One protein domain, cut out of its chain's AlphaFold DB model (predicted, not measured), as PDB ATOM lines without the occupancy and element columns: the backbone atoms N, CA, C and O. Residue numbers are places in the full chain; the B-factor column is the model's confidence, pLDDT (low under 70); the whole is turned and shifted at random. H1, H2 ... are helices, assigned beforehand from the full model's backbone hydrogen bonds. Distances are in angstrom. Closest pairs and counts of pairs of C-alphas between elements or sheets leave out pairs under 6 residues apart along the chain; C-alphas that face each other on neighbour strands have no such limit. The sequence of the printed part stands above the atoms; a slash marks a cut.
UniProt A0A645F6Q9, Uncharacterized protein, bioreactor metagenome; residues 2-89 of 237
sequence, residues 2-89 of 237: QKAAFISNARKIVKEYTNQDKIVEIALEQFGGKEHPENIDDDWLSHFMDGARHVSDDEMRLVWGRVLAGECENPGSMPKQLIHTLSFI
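This is residues 2 to 89 of the 237 residues of an uncharacterized protein of bioreactor metagenome (UniProt A0A645F6Q9). A long helix, H1, runs from a free arm into a compact body, where its later part packs crosswise on a loose triangle of three shorter helices, H2, H3 and H4, whose lines are nearly aligned with each other. Residues 2 to 11 of H1 stick out and make much of the length, while H4 lies on the far side of the triangle, apart from H1. The printed part has 88 residues with four named helices, in the order H1, H2, H3, H4, and no named strand; its class is all helix. It is only just compact, close to loose, with a radius of gyration of the C-alphas of 14.1 A, and the C-alphas span 47 by 25 by 24 A.

H1, residues 2 to 29, is the longest helix, 40.8 A from C-alpha 2 at (-16.929, 1.058, 31.240) to C-alpha 29 at (-11.144, -32.581, 8.846). H3, residues 58 to 73, measures 22.4 A. H2, residues 42 to 52, measures 15.0 A. H4, residues 80 to 88, measures 13.6 A and ends with C-alpha 88 at (5.280, -22.100, 24.766).

H1 touches H3 with residues 22 to 28 alone; the closest C-alphas are those of Ala 27 and Gly 65, 4.3 A apart. The two run the same way at a steep tilt of 59 degrees. H1 touches H2 with residues 19 to 23 alone, closest at the C-alphas of Gln 20 and Ala 52, 5.4 A apart. These two run opposite ways at a steep tilt of 68 degrees, only just short of about perpendicular. H2 touches H4, the closest C-alphas being those of Phe 48 and Ile 83, 6.0 A apart, and they run the same way at a shallow tilt of 9 degrees. With one shallow tilt among these three pairs, the helix packing is mostly crossed, but only just. H3 is close to H2 but not clearly touching it; the closest C-alphas, of Ala 52 and Trp 64, are 7.2 A apart, and the two run opposite ways at a shallow tilt of 11 degrees. H3 is likewise close to H4 but not clearly touching it, with the C-alphas of Trp 64 and Leu 86 7.8 A apart. H1 and H4 are apart. Every O i to N i+4 pair is within hydrogen-bond range in H1, H2 and H3, and 4 of 5 are in H4.

The outline is elongated, and the two C-alphas farthest apart, those of Gln 2 and Lys 34, are 48.4 A from each other. Without residues 2 to 11, which stand free, the body spans 33 by 24 by 21 A. The link from H1 to H2, residues 30 to 41, is long and has no named element; the link from H2 to H3 is tight and that from H3 to H4 is short. The printed part has no cut. Its mean pLDDT is 94.1, and no printed residue is under 70.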
ATOM      1  N   GLN A   2     -16.056   2.249  31.274       87.19
ATOM      2  CA  GLN A   2     -16.929   1.058  31.240       87.19
ATOM      3  C   GLN A   2     -17.262   0.542  29.819       87.19
ATOM      4  O   GLN A   2     -17.051  -0.629  29.527       87.19
ATOM      5  N   LYS A   3     -17.685   1.421  28.893       86.19
ATOM      6  CA  LYS A   3     -17.957   1.045  27.486       86.19
ATOM      7  C   LYS A   3     -16.725   0.486  26.757       86.19
ATOM      8  O   LYS A   3     -16.844  -0.476  26.013       86.19
ATOM      9  N   ALA A   4     -15.545   1.065  26.989       86.75
ATOM     10  CA  ALA A   4     -14.298   0.603  26.375       86.75
ATOM     11  C   ALA A   4     -13.870  -0.772  26.916       86.75
ATOM     12  O   ALA A   4     -13.460  -1.629  26.138       86.75
ATOM     13  N   ALA A   5     -14.035  -1.007  28.223       88.69
ATOM     14  CA  ALA A   5     -13.795  -2.310  28.838       88.69
ATOM     15  C   ALA A   5     -14.744  -3.387  28.281       88.69
ATOM     16  O   ALA A   5     -14.280  -4.463  27.914       88.69
ATOM     17  N   PHE A   6     -16.039  -3.078  28.124       90.56
ATOM     18  CA  PHE A   6     -17.001  -3.998  27.503       90.56
ATOM     19  C   PHE A   6     -16.630  -4.356  26.063       90.56
ATOM     20  O   PHE A   6     -16.620  -5.533  25.714       90.56
ATOM     21  N   ILE A   7     -16.281  -3.363  25.239       91.44
ATOM     22  CA  ILE A   7     -15.874  -3.598  23.845       91.44
ATOM     23  C   ILE A   7     -14.600  -4.451  23.788       91.44
ATOM     24  O   ILE A   7     -14.531  -5.389  22.997       91.44
ATOM     25  N   SER A   8     -13.602  -4.147  24.624       91.62
ATOM     26  CA  SER A   8     -12.355  -4.918  24.690       91.62
ATOM     27  C   SER A   8     -12.609  -6.372  25.098       91.62
ATOM     28  O   SER A   8     -12.135  -7.292  24.436       91.62
ATOM     29  N   ASN A   9     -13.432  -6.589  26.129       94.25
ATOM     30  CA  ASN A   9     -13.764  -7.926  26.611       94.25
ATOM     31  C   ASN A   9     -14.561  -8.736  25.579       94.25
ATOM     32  O   ASN A   9     -14.233  -9.888  25.320       94.25
ATOM     33  N   ALA A  10     -15.559  -8.126  24.933       94.50
ATOM     34  CA  ALA A  10     -16.328  -8.784  23.879       94.50
ATOM     35  C   ALA A  10     -15.433  -9.198  22.700       94.50
ATOM     36  O   ALA A  10     -15.519 -10.325  22.223       94.50
ATOM     37  N   ARG A  11     -14.519  -8.316  22.268       93.50
ATOM     38  CA  ARG A  11     -13.541  -8.635  21.214       93.50
ATOM     39  C   ARG A  11     -12.616  -9.781  21.610       93.50
ATOM     40  O   ARG A  11     -12.332 -10.629  20.771       93.50
ATOM     41  N   LYS A  12     -12.156  -9.798  22.864       94.81
ATOM     42  CA  LYS A  12     -11.323 -10.877  23.403       94.81
ATOM     43  C   LYS A  12     -12.063 -12.216  23.336       94.81
ATOM     44  O   LYS A  12     -11.538 -13.131  22.717       94.81
ATOM     45  N   ILE A  13     -13.287 -12.284  23.866       95.81
ATOM     46  CA  ILE A  13     -14.114 -13.504  23.871       95.81
ATOM     47  C   ILE A  13     -14.334 -14.027  22.447       95.81
ATOM     48  O   ILE A  13     -14.107 -15.202  22.184       95.81
ATOM     49  N   VAL A  14     -14.722 -13.152  21.511       95.88
ATOM     50  CA  VAL A  14     -14.949 -13.551  20.113       95.88
ATOM     51  C   VAL A  14     -13.666 -14.080  19.472       95.88
ATOM     52  O   VAL A  14     -13.705 -15.109  18.801       95.88
ATOM     53  N   LYS A  15     -12.524 -13.412  19.685       95.94
ATOM     54  CA  LYS A  15     -11.229 -13.856  19.149       95.94
ATOM     55  C   LYS A  15     -10.819 -15.219  19.712       95.94
ATOM     56  O   LYS A  15     -10.387 -16.077  18.952       95.94
ATOM     57  N   GLU A  16     -10.938 -15.392  21.024       97.44
ATOM     58  CA  GLU A  16     -10.596 -16.629  21.731       97.44
ATOM     59  C   GLU A  16     -11.449 -17.803  21.245       97.44
ATOM     60  O   GLU A  16     -10.893 -18.832  20.868       97.44
ATOM     61  N   TYR A  17     -12.766 -17.606  21.139       96.94
ATOM     62  CA  TYR A  17     -13.678 -18.607  20.589       96.94
ATOM     63  C   TYR A  17     -13.354 -18.937  19.128       96.94
ATOM     64  O   TYR A  17     -13.241 -20.101  18.778       96.94
ATOM     65  N   THR A  18     -13.106 -17.924  18.288       97.12
ATOM     66  CA  THR A  18     -12.742 -18.135  16.872       97.12
ATOM     67  C   THR A  18     -11.459 -18.960  16.727       97.12
ATOM     68  O   THR A  18     -11.321 -19.735  15.787       97.12
ATOM     69  N   ASN A  19     -10.489 -18.785  17.629       97.31
ATOM     70  CA  ASN A  19      -9.261 -19.579  17.604       97.31
ATOM     71  C   ASN A  19      -9.527 -21.050  17.948       97.31
ATOM     72  O   ASN A  19      -9.010 -21.925  17.259       97.31
ATOM     73  N   GLN A  20     -10.332 -21.310  18.983       98.12
ATOM     74  CA  GLN A  20     -10.730 -22.666  19.371       98.12
ATOM     75  C   GLN A  20     -11.529 -23.346  18.255       98.12
ATOM     76  O   GLN A  20     -11.204 -24.463  17.871       98.12
ATOM     77  N   ASP A  21     -12.518 -22.643  17.704       97.75
ATOM     78  CA  ASP A  21     -13.408 -23.122  16.645       97.75
ATOM     79  C   ASP A  21     -12.619 -23.588  15.413       97.75
ATOM     80  O   ASP A  21     -12.741 -24.734  14.999       97.75
ATOM     81  N   LYS A  22     -11.670 -22.776  14.932       98.12
ATOM     82  CA  LYS A  22     -10.776 -23.158  13.824       98.12
ATOM     83  C   LYS A  22      -9.938 -24.405  14.104       98.12
ATOM     84  O   LYS A  22      -9.658 -25.177  13.195       98.12
ATOM     85  N   ILE A  23      -9.469 -24.581  15.340       98.06
ATOM     86  CA  ILE A  23      -8.694 -25.770  15.723       98.06
ATOM     87  C   ILE A  23      -9.592 -27.009  15.734       98.06
ATOM     88  O   ILE A  23      -9.164 -28.071  15.286       98.06
ATOM     89  N   VAL A  24     -10.832 -26.867  16.207       97.69
ATOM     90  CA  VAL A  24     -11.837 -27.934  16.160       97.69
ATOM     91  C   VAL A  24     -12.176 -28.290  14.712       97.69
ATOM     92  O   VAL A  24     -12.172 -29.469  14.385       97.69
ATOM     93  N   GLU A  25     -12.388 -27.307  13.832       97.75
ATOM     94  CA  GLU A  25     -12.614 -27.536  12.396       97.75
ATOM     95  C   GLU A  25     -11.474 -28.351  11.770       97.75
ATOM     96  O   GLU A  25     -11.727 -29.379  11.146       97.75
ATOM     97  N   ILE A  26     -10.217 -27.964  12.019       96.62
ATOM     98  CA  ILE A  26      -9.044 -28.712  11.540       96.62
ATOM     99  C   ILE A  26      -9.045 -30.146  12.074       96.62
ATOM    100  O   ILE A  26      -8.729 -31.071  11.329       96.62
ATOM    101  N   ALA A  27      -9.361 -30.349  13.356       96.19
ATOM    102  CA  ALA A  27      -9.402 -31.686  13.935       96.19
ATOM    103  C   ALA A  27     -10.468 -32.553  13.251       96.19
ATOM    104  O   ALA A  27     -10.171 -33.680  12.867       96.19
ATOM    105  N   LEU A  28     -11.667 -32.005  13.027       95.38
ATOM    106  CA  LEU A  28     -12.768 -32.688  12.342       95.38
ATOM    107  C   LEU A  28     -12.409 -33.080  10.902       95.38
ATOM    108  O   LEU A  28     -12.808 -34.145  10.444       95.38
ATOM    109  N   GLU A  29     -11.632 -32.259  10.194       94.69
ATOM    110  CA  GLU A  29     -11.144 -32.581   8.846       94.69
ATOM    111  C   GLU A  29     -10.192 -33.789   8.812       94.69
ATOM    112  O   GLU A  29     -10.016 -34.394   7.755       94.69
ATOM    113  N   GLN A  30      -9.576 -34.153   9.943       89.44
ATOM    114  CA  GLN A  30      -8.698 -35.326  10.046       89.44
ATOM    115  C   GLN A  30      -9.455 -36.622  10.368       89.44
ATOM    116  O   GLN A  30      -8.844 -37.689  10.376       89.44
ATOM    117  N   PHE A  31     -10.759 -36.554  10.649       90.44
ATOM    118  CA  PHE A  31     -11.519 -37.716  11.100       90.44
ATOM    119  C   PHE A  31     -11.714 -38.725   9.956       90.44
ATOM    120  O   PHE A  31     -12.200 -38.400   8.872       90.44
ATOM    121  N   GLY A  32     -11.343 -39.976  10.217       83.00
ATOM    122  CA  GLY A  32     -11.514 -41.142   9.354       83.00
ATOM    123  C   GLY A  32     -12.632 -42.093   9.799       83.00
ATOM    124  O   GLY A  32     -12.803 -43.144   9.178       83.00
ATOM    125  N   GLY A  33     -13.388 -41.759  10.851       84.25
ATOM    126  CA  GLY A  33     -14.532 -42.529  11.351       84.25
ATOM    127  C   GLY A  33     -14.212 -43.485  12.503       84.25
ATOM    128  O   GLY A  33     -14.988 -44.410  12.752       84.25
ATOM    129  N   LYS A  34     -13.073 -43.305  13.180       88.00
ATOM    130  CA  LYS A  34     -12.646 -44.097  14.352       88.00
ATOM    131  C   LYS A  34     -12.537 -43.258  15.626       88.00
ATOM    132  O   LYS A  34     -11.866 -43.645  16.574       88.00
ATOM    133  N   GLU A  35     -13.153 -42.088  15.632       93.69
ATOM    134  CA  GLU A  35     -12.998 -41.117  16.701       93.69
ATOM    135  C   GLU A  35     -14.007 -41.343  17.822       93.69
ATOM    136  O   GLU A  35     -15.147 -41.754  17.599       93.69
ATOM    137  N   HIS A  36     -13.573 -41.016  19.033       93.31
ATOM    138  CA  HIS A  36     -14.279 -41.207  20.291       93.31
ATOM    139  C   HIS A  36     -14.249 -39.926  21.147       93.31
ATOM    140  O   HIS A  36     -13.781 -39.960  22.291       93.31
ATOM    141  N   PRO A  37     -14.711 -38.771  20.622       91.56
ATOM    142  CA  PRO A  37     -14.657 -37.491  21.334       91.56
ATOM    143  C   PRO A  37     -15.397 -37.513  22.680       91.56
ATOM    144  O   PRO A  37     -15.039 -36.774  23.593       91.56
ATOM    145  N   GLU A  38     -16.405 -38.373  22.833       93.50
ATOM    146  CA  GLU A  38     -17.151 -38.580  24.076       93.50
ATOM    147  C   GLU A  38     -16.339 -39.242  25.200       93.50
ATOM    148  O   GLU A  38     -16.755 -39.192  26.355       93.50
ATOM    149  N   ASN A  39     -15.200 -39.858  24.871       95.69
ATOM    150  CA  ASN A  39     -14.348 -40.585  25.815       95.69
ATOM    151  C   ASN A  39     -13.108 -39.781  26.245       95.69
ATOM    152  O   ASN A  39     -12.263 -40.310  26.969       95.69
ATOM    153  N   ILE A  40     -12.977 -38.525  25.802       96.75
ATOM    154  CA  ILE A  40     -11.873 -37.643  26.198       96.75
ATOM    155  C   ILE A  40     -12.055 -37.206  27.657       96.75
ATOM    156  O   ILE A  40     -13.157 -36.889  28.095       96.75
ATOM    157  N   ASP A  41     -10.953 -37.161  28.408       97.06
ATOM    158  CA  ASP A  41     -10.915 -36.629  29.774       97.06
ATOM    159  C   ASP A  41     -11.331 -35.145  29.802       97.06
ATOM    160  O   ASP A  41     -10.694 -34.303  29.165       97.06
ATOM    161  N   ASP A  42     -12.364 -34.808  30.579       96.50
ATOM    162  CA  ASP A  42     -12.895 -33.438  30.682       96.50
ATOM    163  C   ASP A  42     -11.819 -32.429  31.116       96.50
ATOM    164  O   ASP A  42     -11.744 -31.310  30.595       96.50
ATOM    165  N   ASP A  43     -10.947 -32.825  32.048       96.44
ATOM    166  CA  ASP A  43      -9.849 -31.978  32.511       96.44
ATOM    167  C   ASP A  43      -8.835 -31.737  31.383       96.44
ATOM    168  O   ASP A  43      -8.368 -30.612  31.194       96.44
ATOM    169  N   TRP A  44      -8.478 -32.776  30.620       97.12
ATOM    170  CA  TRP A  44      -7.619 -32.645  29.443       97.12
ATOM    171  C   TRP A  44      -8.229 -31.693  28.418       97.12
ATOM    172  O   TRP A  44      -7.546 -30.766  27.978       97.12
ATOM    173  N   LEU A  45      -9.513 -31.867  28.092       97.50
ATOM    174  CA  LEU A  45     -10.209 -31.035  27.111       97.50
ATOM    175  C   LEU A  45     -10.269 -29.576  27.568       97.50
ATOM    176  O   LEU A  45     -10.018 -28.665  26.779       97.50
ATOM    177  N   SER A  46     -10.528 -29.344  28.855       96.44
ATOM    178  CA  SER A  46     -10.503 -28.013  29.462       96.44
ATOM    179  C   SER A  46      -9.128 -27.348  29.315       96.44
ATOM    180  O   SER A  46      -9.033 -26.220  28.823       96.44
ATOM    181  N   HIS A  47      -8.046 -28.061  29.651       96.19
ATOM    182  CA  HIS A  47      -6.678 -27.561  29.478       96.19
ATOM    183  C   HIS A  47      -6.330 -27.297  28.008       96.19
ATOM    184  O   HIS A  47      -5.705 -26.280  27.695       96.19
ATOM    185  N   PHE A  48      -6.749 -28.185  27.106       97.94
ATOM    186  CA  PHE A  48      -6.535 -28.031  25.674       97.94
ATOM    187  C   PHE A  48      -7.238 -26.772  25.157       97.94
ATOM    188  O   PHE A  48      -6.611 -25.925  24.525       97.94
ATOM    189  N   MET A  49      -8.518 -26.592  25.486       97.50
ATOM    190  CA  MET A  49      -9.293 -25.436  25.038       97.50
ATOM    191  C   MET A  49      -8.765 -24.124  25.632       97.50
ATOM    192  O   MET A  49      -8.742 -23.107  24.929       97.50
ATOM    193  N   ASP A  50      -8.293 -24.123  26.882       96.69
ATOM    194  CA  ASP A  50      -7.670 -22.944  27.498       96.69
ATOM    195  C   ASP A  50      -6.389 -22.514  26.762       96.69
ATOM    196  O   ASP A  50      -6.188 -21.321  26.538       96.69
ATOM    197  N   GLY A  51      -5.569 -23.469  26.311       96.19
ATOM    198  CA  GLY A  51      -4.394 -23.184  25.484       96.19
ATOM    199  C   GLY A  51      -4.754 -22.755  24.055       96.19
ATOM    200  O   GLY A  51      -4.281 -21.723  23.569       96.19
ATOM    201  N   ALA A  52      -5.664 -23.485  23.404       97.12
ATOM    202  CA  ALA A  52      -6.073 -23.279  22.013       97.12
ATOM    203  C   ALA A  52      -6.611 -21.863  21.747       97.12
ATOM    204  O   ALA A  52      -6.377 -21.286  20.682       97.12
ATOM    205  N   ARG A  53      -7.263 -21.235  22.737       96.75
ATOM    206  CA  ARG A  53      -7.807 -19.871  22.607       96.75
ATOM    207  C   ARG A  53      -6.742 -18.813  22.292       96.75
ATOM    208  O   ARG A  53      -7.062 -17.742  21.766       96.75
ATOM    209  N   HIS A  54      -5.475 -19.092  22.602       95.62
ATOM    210  CA  HIS A  54      -4.348 -18.191  22.364       95.62
ATOM    211  C   HIS A  54      -3.643 -18.426  21.019       95.62
ATOM    212  O   HIS A  54      -2.819 -17.603  20.613       95.62
ATOM    213  N   VAL A  55      -3.996 -19.482  20.285       94.75
ATOM    214  CA  VAL A  55      -3.313 -19.885  19.053       94.75
ATOM    215  C   VAL A  55      -3.890 -19.139  17.852       94.75
ATOM    216  O   VAL A  55      -5.025 -19.360  17.430       94.75
ATOM    217  N   SER A  56      -3.096 -18.220  17.297       91.12
ATOM    218  CA  SER A  56      -3.514 -17.410  16.140       91.12
ATOM    219  C   SER A  56      -2.729 -17.642  14.853       91.12
ATOM    220  O   SER A  56      -3.188 -17.209  13.796       91.12
ATOM    221  N   ASP A  57      -1.593 -18.325  14.956       92.94
ATOM    222  CA  ASP A  57      -0.760 -18.729  13.828       92.94
ATOM    223  C   ASP A  57      -1.356 -19.963  13.137       92.94
ATOM    224  O   ASP A  57      -1.782 -20.901  13.811       92.94
ATOM    225  N   ASP A  58      -1.420 -19.951  11.806       92.81
ATOM    226  CA  ASP A  58      -2.107 -20.995  11.036       92.81
ATOM    227  C   ASP A  58      -1.374 -22.341  11.082       92.81
ATOM    228  O   ASP A  58      -2.017 -23.384  11.177       92.81
ATOM    229  N   GLU A  59      -0.039 -22.343  11.092       90.62
ATOM    230  CA  GLU A  59       0.738 -23.581  11.191       90.62
ATOM    231  C   GLU A  59       0.598 -24.198  12.585       90.62
ATOM    232  O   GLU A  59       0.410 -25.409  12.711       90.62
ATOM    233  N   MET A  60       0.597 -23.377  13.641       92.50
ATOM    234  CA  MET A  60       0.307 -23.873  14.986       92.50
ATOM    235  C   MET A  60      -1.129 -24.379  15.118       92.50
ATOM    236  O   MET A  60      -1.334 -25.398  15.772       92.50
ATOM    237  N   ARG A  61      -2.125 -23.746  14.481       94.94
ATOM    238  CA  ARG A  61      -3.499 -24.282  14.470       94.94
ATOM    239  C   ARG A  61      -3.547 -25.694  13.885       94.94
ATOM    240  O   ARG A  61      -4.239 -26.538  14.446       94.94
ATOM    241  N   LEU A  62      -2.773 -25.974  12.832       93.12
ATOM    242  CA  LEU A  62      -2.665 -27.322  12.258       93.12
ATOM    243  C   LEU A  62      -2.086 -28.332  13.256       93.12
ATOM    244  O   LEU A  62      -2.615 -29.433  13.391       93.12
ATOM    245  N   VAL A  63      -1.029 -27.959  13.987       92.88
ATOM    246  CA  VAL A  63      -0.434 -28.825  15.022       92.88
ATOM    247  C   VAL A  63      -1.437 -29.106  16.142       92.88
ATOM    248  O   VAL A  63      -1.637 -30.260  16.512       92.88
ATOM    249  N   TRP A  64      -2.104 -28.068  16.650       95.94
ATOM    250  CA  TRP A  64      -3.115 -28.208  17.700       95.94
ATOM    251  C   TRP A  64      -4.309 -29.052  17.237       95.94
ATOM    252  O   TRP A  64      -4.757 -29.920  17.983       95.94
ATOM    253  N   GLY A  65      -4.784 -28.862  16.005       96.00
ATOM    254  CA  GLY A  65      -5.868 -29.661  15.431       96.00
ATOM    255  C   GLY A  65      -5.511 -31.144  15.320       96.00
ATOM    256  O   GLY A  65      -6.316 -31.993  15.694       96.00
ATOM    257  N   ARG A  66      -4.276 -31.476  14.915       94.75
ATOM    258  CA  ARG A  66      -3.784 -32.868  14.904       94.75
ATOM    259  C   ARG A  66      -3.692 -33.474  16.302       94.75
ATOM    260  O   ARG A  66      -3.992 -34.651  16.458       94.75
ATOM    261  N   VAL A  67      -3.303 -32.693  17.314       95.94
ATOM    262  CA  VAL A  67      -3.294 -33.165  18.711       95.94
ATOM    263  C   VAL A  67      -4.703 -33.492  19.183       95.94
ATOM    264  O   VAL A  67      -4.905 -34.550  19.771       95.94
ATOM    265  N   LEU A  68      -5.678 -32.624  18.900       97.25
ATOM    266  CA  LEU A  68      -7.072 -32.904  19.238       97.25
ATOM    267  C   LEU A  68      -7.588 -34.139  18.496       97.25
ATOM    268  O   LEU A  68      -8.194 -34.998  19.118       97.25
ATOM    269  N   ALA A  69      -7.306 -34.259  17.197       95.69
ATOM    270  CA  ALA A  69      -7.699 -35.426  16.413       95.69
ATOM    271  C   ALA A  69      -7.088 -36.729  16.954       95.69
ATOM    272  O   ALA A  69      -7.806 -37.713  17.101       95.69
ATOM    273  N   GLY A  70      -5.804 -36.721  17.325       94.94
ATOM    274  CA  GLY A  70      -5.140 -37.882  17.920       94.94
ATOM    275  C   GLY A  70      -5.726 -38.288  19.275       94.94
ATOM    276  O   GLY A  70      -5.895 -39.478  19.531       94.94
ATOM    277  N   GLU A  71      -6.093 -37.317  20.119       96.56
ATOM    278  CA  GLU A  71      -6.777 -37.598  21.388       96.56
ATOM    279  C   GLU A  71      -8.210 -38.111  21.171       96.56
ATOM    280  O   GLU A  71      -8.650 -39.006  21.886       96.56
ATOM    281  N   CYS A  72      -8.922 -37.604  20.158       96.06
ATOM    282  CA  CYS A  72     -10.222 -38.138  19.755       96.06
ATOM    283  C   CYS A  72     -10.108 -39.582  19.245       96.06
ATOM    284  O   CYS A  72     -10.951 -40.405  19.581       96.06
ATOM    285  N   GLU A  73      -9.102 -39.906  18.431       94.44
ATOM    286  CA  GLU A  73      -8.915 -41.256  17.882       94.44
ATOM    287  C   GLU A  73      -8.483 -42.258  18.963       94.44
ATOM    288  O   GLU A  73      -8.992 -43.375  19.021       94.44
ATOM    289  N   ASN A  74      -7.572 -41.852  19.852       93.19
ATOM    290  CA  ASN A  74      -7.043 -42.692  20.922       93.19
ATOM    291  C   ASN A  74      -7.020 -41.916  22.254       93.19
ATOM    292  O   ASN A  74      -5.972 -41.365  22.614       93.19
ATOM    293  N   PRO A  75      -8.136 -41.878  23.009       94.81
ATOM    294  CA  PRO A  75      -8.201 -41.169  24.287       94.81
ATOM    295  C   PRO A  75      -7.092 -41.594  25.260       94.81
ATOM    296  O   PRO A  75      -6.830 -42.782  25.460       94.81
ATOM    297  N   GLY A  76      -6.423 -40.615  25.873       93.31
ATOM    298  CA  GLY A  76      -5.274 -40.803  26.757       93.31
ATOM    299  C   GLY A  76      -3.919 -40.909  26.046       93.31
ATOM    300  O   GLY A  76      -2.894 -41.060  26.726       93.31
ATOM    301  N   SER A  77      -3.878 -40.827  24.712       93.12
ATOM    302  CA  SER A  77      -2.631 -40.879  23.937       93.12
ATOM    303  C   SER A  77      -1.845 -39.566  23.987       93.12
ATOM    304  O   SER A  77      -0.614 -39.595  23.939       93.12
ATOM    305  N   MET A  78      -2.517 -38.425  24.165       95.81
ATOM    306  CA  MET A  78      -1.899 -37.104  24.240       95.81
ATOM    307  C   MET A  78      -1.729 -36.678  25.706       95.81
ATOM    308  O   MET A  78      -2.688 -36.302  26.378       95.81
ATOM    309  N   PRO A  79      -0.510 -36.677  26.271       93.94
ATOM    310  CA  PRO A  79      -0.322 -36.296  27.669       93.94
ATOM    311  C   PRO A  79      -0.617 -34.804  27.892       93.94
ATOM    312  O   PRO A  79      -0.230 -33.974  27.077       93.94
ATOM    313  N   LYS A  80      -1.170 -34.422  29.056       93.50
ATOM    314  CA  LYS A  80      -1.398 -33.000  29.429       93.50
ATOM    315  C   LYS A  80      -0.137 -32.127  29.290       93.50
ATOM    316  O   LYS A  80      -0.218 -30.954  28.939       93.50
ATOM    317  N   GLN A  81       1.047 -32.714  29.499       93.12
ATOM    318  CA  GLN A  81       2.332 -32.041  29.282       93.12
ATOM    319  C   GLN A  81       2.521 -31.562  27.829       93.12
ATOM    320  O   GLN A  81       3.112 -30.506  27.631       93.12
ATOM    321  N   LEU A  82       1.997 -32.280  26.827       94.56
ATOM    322  CA  LEU A  82       2.056 -31.868  25.420       94.56
ATOM    323  C   LEU A  82       1.328 -30.538  25.195       94.56
ATOM    324  O   LEU A  82       1.877 -29.663  24.534       94.56
ATOM    325  N   ILE A  83       0.155 -30.348  25.808       94.44
ATOM    326  CA  ILE A  83      -0.612 -29.092  25.734       94.44
ATOM    327  C   ILE A  83       0.226 -27.925  26.274       94.44
ATOM    328  O   ILE A  83       0.310 -26.860  25.658       94.44
ATOM    329  N   HIS A  84       0.889 -28.134  27.414       91.06
ATOM    330  CA  HIS A  84       1.768 -27.124  27.999       91.06
ATOM    331  C   HIS A  84       2.962 -26.830  27.088       91.06
ATOM    332  O   HIS A  84       3.219 -25.666  26.800       91.06
ATOM    333  N   THR A  85       3.655 -27.854  26.583       93.19
ATOM    334  CA  THR A  85       4.785 -27.672  25.660       93.19
ATOM    335  C   THR A  85       4.368 -26.886  24.414       93.19
ATOM    336  O   THR A  85       5.028 -25.911  24.060       93.19
ATOM    337  N   LEU A  86       3.236 -27.229  23.793       92.62
ATOM    338  CA  LEU A  86       2.736 -26.537  22.602       92.62
ATOM    339  C   LEU A  86       2.332 -25.081  22.848       92.62
ATOM    340  O   LEU A  86       2.323 -24.289  21.909       92.62
ATOM    341  N   SER A  87       2.014 -24.720  24.091       90.81
ATOM    342  CA  SER A  87       1.640 -23.349  24.457       90.81
ATOM    343  C   SER A  87       2.835 -22.389  24.504       90.81
ATOM    344  O   SER A  87       2.638 -21.177  24.441       90.81
ATOM    345  N   PHE A  88       4.062 -22.909  24.617       89.56
ATOM    346  CA  PHE A  88       5.280 -22.100  24.766       89.56
ATOM    347  C   PHE A  88       6.334 -22.349  23.691       89.56
ATOM    348  O   PHE A  88       7.288 -21.574  23.603       89.56
ATOM    349  N   ILE A  89       6.197 -23.417  22.903       91.75
ATOM    350  CA  ILE A  89       7.185 -23.754  21.886       91.75
ATOM    351  C   ILE A  89       7.197 -22.705  20.758       91.75
ATOM    352  O   ILE A  89       6.146 -22.382  20.198       91.75
TER     353      ILE A  89